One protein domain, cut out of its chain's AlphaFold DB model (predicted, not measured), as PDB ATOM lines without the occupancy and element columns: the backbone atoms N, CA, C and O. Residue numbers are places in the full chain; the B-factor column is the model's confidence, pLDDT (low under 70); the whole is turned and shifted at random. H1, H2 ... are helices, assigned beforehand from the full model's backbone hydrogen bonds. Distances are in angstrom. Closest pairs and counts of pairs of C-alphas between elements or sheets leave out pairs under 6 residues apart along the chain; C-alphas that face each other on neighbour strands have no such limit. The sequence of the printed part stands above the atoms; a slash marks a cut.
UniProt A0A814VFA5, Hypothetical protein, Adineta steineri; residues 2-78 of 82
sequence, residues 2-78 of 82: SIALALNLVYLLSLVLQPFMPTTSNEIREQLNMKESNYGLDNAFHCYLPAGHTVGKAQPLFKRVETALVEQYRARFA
ATOM      1  N   SER A   2      11.183 -31.864  -4.756       82.44
ATOM      2  CA  SER A   2       9.724 -31.839  -4.528       82.44
ATOM      3  C   SER A   2       9.068 -30.450  -4.596       82.44
ATOM      4  O   SER A   2       7.988 -30.316  -5.158       82.44
ATOM      5  N   ILE A   3       9.724 -29.407  -4.076       86.88
ATOM      6  CA  ILE A   3       9.148 -28.049  -4.011       86.88
ATOM      7  C   ILE A   3       8.946 -27.446  -5.409       86.88
ATOM      8  O   ILE A   3       7.889 -26.896  -5.691       86.88
ATOM      9  N   ALA A   4       9.921 -27.592  -6.310       88.62
ATOM     10  CA  ALA A   4       9.812 -27.072  -7.674       88.62
ATOM     11  C   ALA A   4       8.670 -27.743  -8.454       88.62
ATOM     12  O   ALA A   4       7.923 -27.070  -9.161       88.62
ATOM     13  N   LEU A   5       8.495 -29.058  -8.283       91.56
ATOM     14  CA  LEU A   5       7.380 -29.791  -8.879       91.56
ATOM     15  C   LEU A   5       6.031 -29.289  -8.345       91.56
ATOM     16  O   LEU A   5       5.117 -29.038  -9.125       91.56
ATOM     17  N   ALA A   6       5.929 -29.087  -7.029       92.88
ATOM     18  CA  ALA A   6       4.724 -28.554  -6.401       92.88
ATOM     19  C   ALA A   6       4.380 -27.145  -6.913       92.88
ATOM     20  O   ALA A   6       3.220 -26.876  -7.200       92.88
ATOM     21  N   LEU A   7       5.368 -26.263  -7.097       92.88
ATOM     22  CA  LEU A   7       5.139 -24.919  -7.644       92.88
ATOM     23  C   LEU A   7       4.624 -24.963  -9.089       92.88
ATOM     24  O   LEU A   7       3.700 -24.230  -9.431       92.88
ATOM     25  N   ASN A   8       5.173 -25.855  -9.918       92.31
ATOM     26  CA  ASN A   8       4.697 -26.068 -11.286       92.31
ATOM     27  C   ASN A   8       3.262 -26.612 -11.318       92.31
ATOM     28  O   ASN A   8       2.448 -26.175 -12.129       92.31
ATOM     29  N   LEU A   9       2.923 -27.512 -10.392       93.06
ATOM     30  CA  LEU A   9       1.554 -27.992 -10.218       93.06
ATOM     31  C   LEU A   9       0.606 -26.867  -9.782       93.06
ATOM     32  O   LEU A   9      -0.489 -26.744 -10.323       93.06
ATOM     33  N   VAL A  10       1.023 -26.020  -8.839       94.00
ATOM     34  CA  VAL A  10       0.242 -24.855  -8.395       94.00
ATOM     35  C   VAL A  10       0.028 -23.862  -9.543       94.00
ATOM     36  O   VAL A  10      -1.069 -23.321  -9.683       94.00
ATOM     37  N   TYR A  11       1.022 -23.668 -10.415       92.62
ATOM     38  CA  TYR A  11       0.846 -22.858 -11.621       92.62
ATOM     39  C   TYR A  11      -0.211 -23.451 -12.557       92.62
ATOM     40  O   TYR A  11      -1.122 -22.732 -12.973       92.62
ATOM     41  N   LEU A  12      -0.163 -24.761 -12.824       92.88
ATOM     42  CA  LEU A  12      -1.193 -25.439 -13.617       92.88
ATOM     43  C   LEU A  12      -2.586 -25.293 -12.983       92.88
ATOM     44  O   LEU A  12      -3.552 -24.993 -13.685       92.88
ATOM     45  N   LEU A  13      -2.698 -25.427 -11.656       92.81
ATOM     46  CA  LEU A  13      -3.955 -25.192 -10.940       92.81
ATOM     47  C   LEU A  13      -4.475 -23.768 -11.154       92.81
ATOM     48  O   LEU A  13      -5.679 -23.594 -11.315       92.81
ATOM     49  N   SER A  14      -3.600 -22.757 -11.228       92.94
ATOM     50  CA  SER A  14      -4.027 -21.393 -11.564       92.94
ATOM     51  C   SER A  14      -4.683 -21.325 -12.950       92.94
ATOM     52  O   SER A  14      -5.696 -20.645 -13.113       92.94
ATOM     53  N   LEU A  15      -4.171 -22.054 -13.948       91.56
ATOM     54  CA  LEU A  15      -4.758 -22.092 -15.293       91.56
ATOM     55  C   LEU A  15      -6.145 -22.750 -15.270       91.56
ATOM     56  O   LEU A  15      -7.098 -22.187 -15.802       91.56
ATOM     57  N   VAL A  16      -6.277 -23.892 -14.588       91.88
ATOM     58  CA  VAL A  16      -7.546 -24.637 -14.470       91.88
ATOM     59  C   VAL A  16      -8.593 -23.870 -13.655       91.88
ATOM     60  O   VAL A  16      -9.782 -23.931 -13.963       91.88
ATOM     61  N   LEU A  17      -8.170 -23.127 -12.629       93.25
ATOM     62  CA  LEU A  17      -9.064 -22.336 -11.781       93.25
ATOM     63  C   LEU A  17      -9.544 -21.046 -12.445       93.25
ATOM     64  O   LEU A  17     -10.558 -20.511 -12.012       93.25
ATOM     65  N   GLN A  18      -8.868 -20.546 -13.482       92.44
ATOM     66  CA  GLN A  18      -9.200 -19.272 -14.130       92.44
ATOM     67  C   GLN A  18     -10.698 -19.089 -14.476       92.44
ATOM     68  O   GLN A  18     -11.228 -18.029 -14.141       92.44
ATOM     69  N   PRO A  19     -11.407 -20.056 -15.103       93.12
ATOM     70  CA  PRO A  19     -12.830 -19.898 -15.428       93.12
ATOM     71  C   PRO A  19     -13.775 -19.945 -14.216       93.12
ATOM     72  O   PRO A  19     -14.911 -19.491 -14.326       93.12
ATOM     73  N   PHE A  20     -13.337 -20.470 -13.068       95.88
ATOM     74  CA  PHE A  20     -14.173 -20.626 -11.869       95.88
ATOM     75  C   PHE A  20     -13.870 -19.573 -10.794       95.88
ATOM     76  O   PHE A  20     -14.769 -19.099 -10.105       95.88
ATOM     77  N   MET A  21     -12.592 -19.222 -10.636       95.81
ATOM     78  CA  MET A  21     -12.063 -18.341  -9.594       95.81
ATOM     79  C   MET A  21     -10.953 -17.445 -10.173       95.81
ATOM     80  O   MET A  21      -9.775 -17.625  -9.846       95.81
ATOM     81  N   PRO A  22     -11.295 -16.465 -11.031       93.81
ATOM     82  CA  PRO A  22     -10.306 -15.630 -11.713       93.81
ATOM     83  C   PRO A  22      -9.441 -14.820 -10.736       93.81
ATOM     84  O   PRO A  22      -8.238 -14.698 -10.944       93.81
ATOM     85  N   THR A  23     -10.025 -14.326  -9.640       94.44
ATOM     86  CA  THR A  23      -9.294 -13.585  -8.602       94.44
ATOM     87  C   THR A  23      -8.236 -14.457  -7.935       94.44
ATOM     88  O   THR A  23      -7.067 -14.092  -7.913       94.44
ATOM     89  N   THR A  24      -8.613 -15.647  -7.463       94.94
ATOM     90  CA  THR A  24      -7.678 -16.574  -6.813       94.94
ATOM     91  C   THR A  24      -6.611 -17.082  -7.779       94.94
ATOM     92  O   THR A  24      -5.457 -17.234  -7.392       94.94
ATOM     93  N   SER A  25      -6.965 -17.319  -9.045       94.31
ATOM     94  CA  SER A  25      -5.984 -17.663 -10.076       94.31
ATOM     95  C   SER A  25      -4.919 -16.571 -10.226       94.31
ATOM     96  O   SER A  25      -3.723 -16.870 -10.215       94.31
ATOM     97  N   ASN A  26      -5.337 -15.304 -10.276       92.69
ATOM     98  CA  ASN A  26      -4.417 -14.172 -10.342       92.69
ATOM     99  C   ASN A  26      -3.561 -14.053  -9.075       92.69
ATOM    100  O   ASN A  26      -2.349 -13.917  -9.192       92.69
ATOM    101  N   GLU A  27      -4.145 -14.201  -7.883       94.38
ATOM    102  CA  GLU A  27      -3.395 -14.200  -6.618       94.38
ATOM    103  C   GLU A  27      -2.327 -15.306  -6.582       94.38
ATOM    104  O   GLU A  27      -1.200 -15.064  -6.156       94.38
ATOM    105  N   ILE A  28      -2.638 -16.514  -7.070       94.31
ATOM    106  CA  ILE A  28      -1.651 -17.599  -7.197       94.31
ATOM    107  C   ILE A  28      -0.506 -17.169  -8.119       94.31
ATOM    108  O   ILE A  28       0.663 -17.334  -7.767       94.31
ATOM    109  N   ARG A  29      -0.816 -16.614  -9.294       92.12
ATOM    110  CA  ARG A  29       0.200 -16.177 -10.264       92.12
ATOM    111  C   ARG A  29       1.063 -15.037  -9.729       92.12
ATOM    112  O   ARG A  29       2.276 -15.070  -9.921       92.12
ATOM    113  N   GLU A  30       0.479 -14.088  -9.006       93.06
ATOM    114  CA  GLU A  30       1.205 -13.016  -8.320       93.06
ATOM    115  C   GLU A  30       2.168 -13.570  -7.266       93.06
ATOM    116  O   GLU A  30       3.340 -13.192  -7.239       93.06
ATOM    117  N   GLN A  31       1.714 -14.521  -6.442       94.00
ATOM    118  CA  GLN A  31       2.573 -15.194  -5.464       94.00
ATOM    119  C   GLN A  31       3.691 -15.997  -6.138       94.00
ATOM    120  O   GLN A  31       4.803 -16.049  -5.620       94.00
ATOM    121  N   LEU A  32       3.434 -16.573  -7.314       92.94
ATOM    122  CA  LEU A  32       4.445 -17.233  -8.140       92.94
ATOM    123  C   LEU A  32       5.308 -16.259  -8.955       92.94
ATOM    124  O   LEU A  32       6.242 -16.711  -9.609       92.94
ATOM    125  N   ASN A  33       5.050 -14.948  -8.896       92.44
ATOM    126  CA  ASN A  33       5.722 -13.920  -9.696       92.44
ATOM    127  C   ASN A  33       5.645 -14.186 -11.217       92.44
ATOM    128  O   ASN A  33       6.614 -14.009 -11.954       92.44
ATOM    129  N   MET A  34       4.478 -14.628 -11.686       86.56
ATOM    130  CA  MET A  34       4.178 -14.904 -13.091       86.56
ATOM    131  C   MET A  34       3.162 -13.877 -13.595       86.56
ATOM    132  O   MET A  34       1.996 -13.919 -13.218       86.56
ATOM    133  N   LYS A  35       3.600 -12.928 -14.430       72.44
ATOM    134  CA  LYS A  35       2.746 -11.819 -14.906       72.44
ATOM    135  C   LYS A  35       1.971 -12.131 -16.184       72.44
ATOM    136  O   LYS A  35       0.985 -11.460 -16.465       72.44
ATOM    137  N   GLU A  36       2.402 -13.134 -16.944       66.69
ATOM    138  CA  GLU A  36       1.822 -13.450 -18.248       66.69
ATOM    139  C   GLU A  36       1.019 -14.754 -18.214       66.69
ATOM    140  O   GLU A  36       1.454 -15.772 -17.668       66.69
ATOM    141  N   SER A  37      -0.163 -14.721 -18.831       62.62
ATOM    142  CA  SER A  37      -1.028 -15.880 -19.061       62.62
ATOM    143  C   SER A  37      -0.810 -16.465 -20.460       62.62
ATOM    144  O   SER A  37      -1.768 -16.862 -21.120       62.62
ATOM    145  N   ASN A  38       0.433 -16.483 -20.948       61.62
ATOM    146  CA  ASN A  38       0.731 -16.951 -22.308       61.62
ATOM    147  C   ASN A  38       0.620 -18.477 -22.448       61.62
ATOM    148  O   ASN A  38       0.720 -19.007 -23.552       61.62
ATOM    149  N   TYR A  39       0.414 -19.186 -21.337       69.56
ATOM    150  CA  TYR A  39       0.265 -20.633 -21.311       69.56
ATOM    151  C   TYR A  39      -1.217 -21.009 -21.382       69.56
ATOM    152  O   TYR A  39      -1.992 -20.726 -20.467       69.56
ATOM    153  N   GLY A  40      -1.601 -21.646 -22.488       71.94
ATOM    154  CA  GLY A  40      -2.889 -22.322 -22.625       71.94
ATOM    155  C   GLY A  40      -2.893 -23.669 -21.900       71.94
ATOM    156  O   GLY A  40      -1.840 -24.246 -21.640       71.94
ATOM    157  N   LEU A  41      -4.086 -24.169 -21.573       82.06
ATOM    158  CA  LEU A  41      -4.247 -25.538 -21.087       82.06
ATOM    159  C   LEU A  41      -4.045 -26.522 -22.244       82.06
ATOM    160  O   LEU A  41      -4.688 -26.391 -23.285       82.06
ATOM    161  N   ASP A  42      -3.197 -27.522 -22.033       83.38
ATOM    162  CA  ASP A  42      -3.038 -28.670 -22.918       83.38
ATOM    163  C   ASP A  42      -3.075 -29.988 -22.120       83.38
ATOM    164  O   ASP A  42      -3.293 -30.001 -20.907       83.38
ATOM    165  N   ASN A  43      -2.909 -31.120 -22.809       84.75
ATOM    166  CA  ASN A  43      -2.957 -32.448 -22.185       84.75
ATOM    167  C   ASN A  43      -1.620 -32.873 -21.545       84.75
ATOM    168  O   ASN A  43      -1.458 -34.047 -21.204       84.75
ATOM    169  N   ALA A  44      -0.653 -31.963 -21.400       86.69
ATOM    170  CA  ALA A  44       0.675 -32.267 -20.891       86.69
ATOM    171  C   ALA A  44       0.994 -31.468 -19.619       86.69
ATOM    172  O   ALA A  44       0.445 -30.405 -19.338       86.69
ATOM    173  N   PHE A  45       1.905 -32.008 -18.811       87.50
ATOM    174  CA  PHE A  45       2.441 -31.291 -17.662       87.50
ATOM    175  C   PHE A  45       3.803 -30.705 -18.017       87.50
ATOM    176  O   PHE A  45       4.766 -31.441 -18.240       87.50
ATOM    177  N   HIS A  46       3.873 -29.376 -18.054       86.50
ATOM    178  CA  HIS A  46       5.083 -28.642 -18.406       86.50
ATOM    179  C   HIS A  46       5.822 -28.117 -17.183       86.50
ATOM    180  O   HIS A  46       5.256 -27.903 -16.110       86.50
ATOM    181  N   CYS A  47       7.111 -27.854 -17.379       88.69
ATOM    182  CA  CYS A  47       7.889 -27.044 -16.457       88.69
ATOM    183  C   CYS A  47       7.677 -25.562 -16.801       88.69
ATOM    184  O   CYS A  47       8.332 -25.021 -17.688       88.69
ATOM    185  N   TYR A  48       6.733 -24.926 -16.115       87.81
ATOM    186  CA  TYR A  48       6.407 -23.504 -16.218       87.81
ATOM    187  C   TYR A  48       7.396 -22.607 -15.459       87.81
ATOM    188  O   TYR A  48       7.663 -21.487 -15.884       87.81
ATOM    189  N   LEU A  49       7.938 -23.090 -14.336       88.75
ATOM    190  CA  LEU A  49       8.912 -22.375 -13.513       88.75
ATOM    191  C   LEU A  49      10.302 -23.004 -13.695       88.75
ATOM    192  O   LEU A  49      10.561 -24.063 -13.108       88.75
ATOM    193  N   PRO A  50      11.201 -22.385 -14.485       86.06
ATOM    194  CA  PRO A  50      12.544 -22.905 -14.703       86.06
ATOM    195  C   PRO A  50      13.410 -22.803 -13.439       86.06
ATOM    196  O   PRO A  50      13.113 -22.073 -12.490       86.06
ATOM    197  N   ALA A  51      14.526 -23.534 -13.428       86.81
ATOM    198  CA  ALA A  51      15.500 -23.438 -12.346       86.81
ATOM    199  C   ALA A  51      16.033 -21.998 -12.217       86.81
ATOM    200  O   ALA A  51      16.342 -21.351 -13.215       86.81
ATOM    201  N   GLY A  52      16.138 -21.501 -10.982       85.31
ATOM    202  CA  GLY A  52      16.528 -20.112 -10.704       85.31
ATOM    203  C   GLY A  52      15.365 -19.111 -10.692       85.31
ATOM    204  O   GLY A  52      15.587 -17.940 -10.390       85.31
ATOM    205  N   HIS A  53      14.126 -19.548 -10.960       89.31
ATOM    206  CA  HIS A  53      12.947 -18.689 -10.844       89.31
ATOM    207  C   HIS A  53      12.742 -18.180  -9.413       89.31
ATOM    208  O   HIS A  53      12.768 -18.950  -8.449       89.31
ATOM    209  N   THR A  54      12.484 -16.879  -9.282       91.12
ATOM    210  CA  THR A  54      12.226 -16.236  -7.989       91.12
ATOM    211  C   THR A  54      10.728 -16.133  -7.738       91.12
ATOM    212  O   THR A  54      10.021 -15.391  -8.423       91.12
ATOM    213  N   VAL A  55      10.259 -16.870  -6.733       91.00
ATOM    214  CA  VAL A  55       8.874 -16.836  -6.248       91.00
ATOM    215  C   VAL A  55       8.638 -15.547  -5.454       91.00
ATOM    216  O   VAL A  55       9.540 -15.048  -4.778       91.00
ATOM    217  N   GLY A  56       7.428 -14.997  -5.548       90.75
ATOM    218  CA  GLY A  56       7.000 -13.828  -4.787       90.75
ATOM    219  C   GLY A  56       6.685 -14.146  -3.321       90.75
ATOM    220  O   GLY A  56       7.069 -15.174  -2.762       90.75
ATOM    221  N   LYS A  57       5.964 -13.231  -2.664       91.69
ATOM    222  CA  LYS A  57       5.589 -13.381  -1.253       91.69
ATOM    223  C   LYS A  57       4.359 -14.277  -1.111       91.69
ATOM    224  O   LYS A  57       3.271 -13.880  -1.520       91.69
ATOM    225  N   ALA A  58       4.517 -15.426  -0.456       89.94
ATOM    226  CA  ALA A  58       3.406 -16.322  -0.142       89.94
ATOM    227  C   ALA A  58       2.397 -15.675   0.824       89.94
ATOM    228  O   ALA A  58       2.781 -15.055   1.822       89.94
ATOM    229  N   GLN A  59       1.105 -15.839   0.532       93.12
ATOM    230  CA  GLN A  59      -0.012 -15.345   1.338       93.12
ATOM    231  C   GLN A  59      -1.173 -16.357   1.319       93.12
ATOM    232  O   GLN A  59      -1.382 -17.030   0.309       93.12
ATOM    233  N   PRO A  60      -1.955 -16.489   2.406       94.19
ATOM    234  CA  PRO A  60      -3.123 -17.366   2.406       94.19
ATOM    235  C   PRO A  60      -4.148 -16.948   1.341       94.19
ATOM    236  O   PRO A  60      -4.641 -15.824   1.378       94.19
ATOM    237  N   LEU A  61      -4.487 -17.862   0.426       94.00
ATOM    238  CA  LEU A  61      -5.463 -17.625  -0.654       94.00
ATOM    239  C   LEU A  61      -6.912 -17.619  -0.156       94.00
ATOM    240  O   LEU A  61      -7.775 -16.941  -0.702       94.00
ATOM    241  N   PHE A  62      -7.195 -18.398   0.889       94.88
ATOM    242  CA  PHE A  62      -8.545 -18.565   1.404       94.88
ATOM    243  C   PHE A  62      -8.603 -18.194   2.873       94.88
ATOM    244  O   PHE A  62      -7.775 -18.616   3.683       94.88
ATOM    245  N   LYS A  63      -9.631 -17.426   3.219       93.81
ATOM    246  CA  LYS A  63     -10.018 -17.193   4.604       93.81
ATOM    247  C   LYS A  63     -11.068 -18.222   4.987       93.81
ATOM    248  O   LYS A  63     -11.943 -18.557   4.189       93.81
ATOM    249  N   ARG A  64     -10.989 -18.705   6.223       93.38
ATOM    250  CA  ARG A  64     -12.041 -19.542   6.791       93.38
ATOM    251  C   ARG A  64     -13.347 -18.748   6.825       93.38
ATOM    252  O   ARG A  64     -13.363 -17.586   7.224       93.38
ATOM    253  N   VAL A  65     -14.434 -19.387   6.411       94.06
ATOM    254  CA  VAL A  65     -15.777 -18.835   6.582       94.06
ATOM    255  C   VAL A  65     -16.272 -19.244   7.964       94.06
ATOM    256  O   VAL A  65     -16.477 -20.427   8.231       94.06
ATOM    257  N   GLU A  66     -16.427 -18.266   8.854       95.81
ATOM    258  CA  GLU A  66     -16.905 -18.505  10.216       95.81
ATOM    259  C   GLU A  66     -18.417 -18.740  10.248       95.81
ATOM    260  O   GLU A  66     -19.183 -18.033   9.591       95.81
ATOM    261  N   THR A  67     -18.872 -19.691  11.068       94.81
ATOM    262  CA  THR A  67     -20.300 -20.037  11.187       94.81
ATOM    263  C   THR A  67     -21.153 -18.833  11.591       94.81
ATOM    264  O   THR A  67     -22.241 -18.641  11.055       94.81
ATOM    265  N   ALA A  68     -20.639 -17.972  12.473       94.44
ATOM    266  CA  ALA A  68     -21.330 -16.752  12.891       94.44
ATOM    267  C   ALA A  68     -21.619 -15.805  11.712       94.44
ATOM    268  O   ALA A  68     -22.698 -15.218  11.639       94.44
ATOM    269  N   LEU A  69     -20.686 -15.698  10.761       94.06
ATOM    270  CA  LEU A  69     -20.848 -14.872   9.565       94.06
ATOM    271  C   LEU A  69     -21.927 -15.447   8.637       94.06
ATOM    272  O   LEU A  69     -22.719 -14.701   8.062       94.06
ATOM    273  N   VAL A  70     -21.988 -16.777   8.520       93.94
ATOM    274  CA  VAL A  70     -23.024 -17.471   7.741       93.94
ATOM    275  C   VAL A  70     -24.410 -17.198   8.320       93.94
ATOM    276  O   VAL A  70     -25.308 -16.809   7.574       93.94
ATOM    277  N   GLU A  71     -24.586 -17.343   9.636       95.00
ATOM    278  CA  GLU A  71     -25.875 -17.076  10.288       95.00
ATOM    279  C   GLU A  71     -26.270 -15.598  10.200       95.00
ATOM    280  O   GLU A  71     -27.429 -15.284   9.920       95.00
ATOM    281  N   GLN A  72     -25.306 -14.680  10.339       95.06
ATOM    282  CA  GLN A  72     -25.541 -13.248  10.153       95.06
ATOM    283  C   GLN A  72     -26.072 -12.944   8.747       95.06
ATOM    284  O   GLN A  72     -27.062 -12.221   8.602       95.06
ATOM    285  N   TYR A  73     -25.442 -13.489   7.704       94.38
ATOM    286  CA  TYR A  73     -25.897 -13.275   6.333       94.38
ATOM    287  C   TYR A  73     -27.224 -13.968   6.044       94.38
ATOM    288  O   TYR A  73     -28.075 -13.375   5.383       94.38
ATOM    289  N   ARG A  74     -27.448 -15.169   6.589       92.81
ATOM    290  CA  ARG A  74     -28.737 -15.857   6.479       92.81
ATOM    291  C   ARG A  74     -29.858 -15.000   7.062       92.81
ATOM    292  O   ARG A  74     -30.842 -14.773   6.372       92.81
ATOM    293  N   ALA A  75     -29.695 -14.478   8.278       92.62
ATOM    294  CA  ALA A  75     -30.693 -13.616   8.911       92.62
ATOM    295  C   ALA A  75     -30.912 -12.312   8.124       92.62
ATOM    296  O   ALA A  75     -32.050 -11.899   7.911       92.62
ATOM    297  N   ARG A  76     -29.828 -11.688   7.643       93.44
ATOM    298  CA  ARG A  76     -29.883 -10.436   6.873       93.44
ATOM    299  C   ARG A  76     -30.608 -10.582   5.534       93.44
ATOM    300  O   ARG A  76     -31.264  -9.638   5.104       93.44
ATOM    301  N   PHE A  77     -30.476 -11.731   4.872       93.56
ATOM    302  CA  PHE A  77     -30.986 -11.958   3.517       93.56
ATOM    303  C   PHE A  77     -32.151 -12.961   3.441       93.56
ATOM    304  O   PHE A  77     -32.548 -13.337   2.344       93.56
ATOM    305  N   ALA A  78     -32.748 -13.361   4.571       90.81
ATOM    306  CA  ALA A  78     -33.880 -14.300   4.622       90.81
ATOM    307  C   ALA A  78     -35.197 -13.769   4.008       90.81
ATOM    308  O   ALA A  78     -36.163 -14.524   3.895       90.81
TER     309      ALA A  78
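AT A GLANCE: This is residues 2 to 78 of the 82 residues of the protein "Hypothetical protein" of Adineta steineri (UniProt A0A814VFA5). A helical hairpin, H1 and H2 side by side, makes a small body together with a long loop, residues 32 to 62, and a free arm reaches away from this body and ends in a lone helix, H3. Residues 63 to 78 stick out as this arm, which makes much of the length of the whole. The printed part has 77 residues with three named helices in the order H1, H2, H3 and no named strand. Its class is all helix, though under half of the residues, 37 of the 77, are in named elements. The whole is loose, with a radius of gyration of the C-alphas of 16.4 A and spans of 51 by 25 by 22 A.

IN THESE COORDINATES: The longest helix is H1, residues 2 to 17, 22.3 A from first to last C-alpha; it begins at C-alpha 2 at (9.724, -31.839, -4.528). H2 is residues 22 to 31, 14.3 A from first to last C-alpha, and begins at C-alpha 22 at (-10.306, -15.630, -11.713). H3 is residues 67 to 77, 15.4 A from first to last C-alpha, and ends at C-alpha 77 at (-30.986, -11.958, 3.517).

HOW THE PARTS SIT: H1 and H2 form a helical hairpin over a tight link of 4 residues. They touch, with 12 pairs of C-alphas within 8 A, and H1 does so with residues 10 to 17 alone. Their closest C-alphas, those of Ser 14 and Ser 25, are 4.5 A apart. The two run opposite ways at a shallow tilt of 25 degrees, 11.8 A from centre to centre. H3 touches no helix: it is apart from H1 and from H2. It belongs to the stretch that stands free, residues 63 to 78, of which 67 to 77 belong to H3. In H1, H2 and H3 every O i to N i+4 pair is within hydrogen-bond range.

THE WHOLE: The two C-alphas farthest apart, those of Ala 51 and Ala 78, are 53.0 A from each other. The outline is a rod, but only just. Without the stretch that stands free, the body of 61 residues spans 29 by 29 by 20 A, with a radius of gyration of 11.0 A. The link from H2 to H3 is long, with 35 residues, 32 to 66, whose C-alphas lie 7 to 22 A from the mean of all C-alphas. The printed part has no cut. Its mean pLDDT is 89.8, and the model's confidence is under 70 in residues 36 to 39.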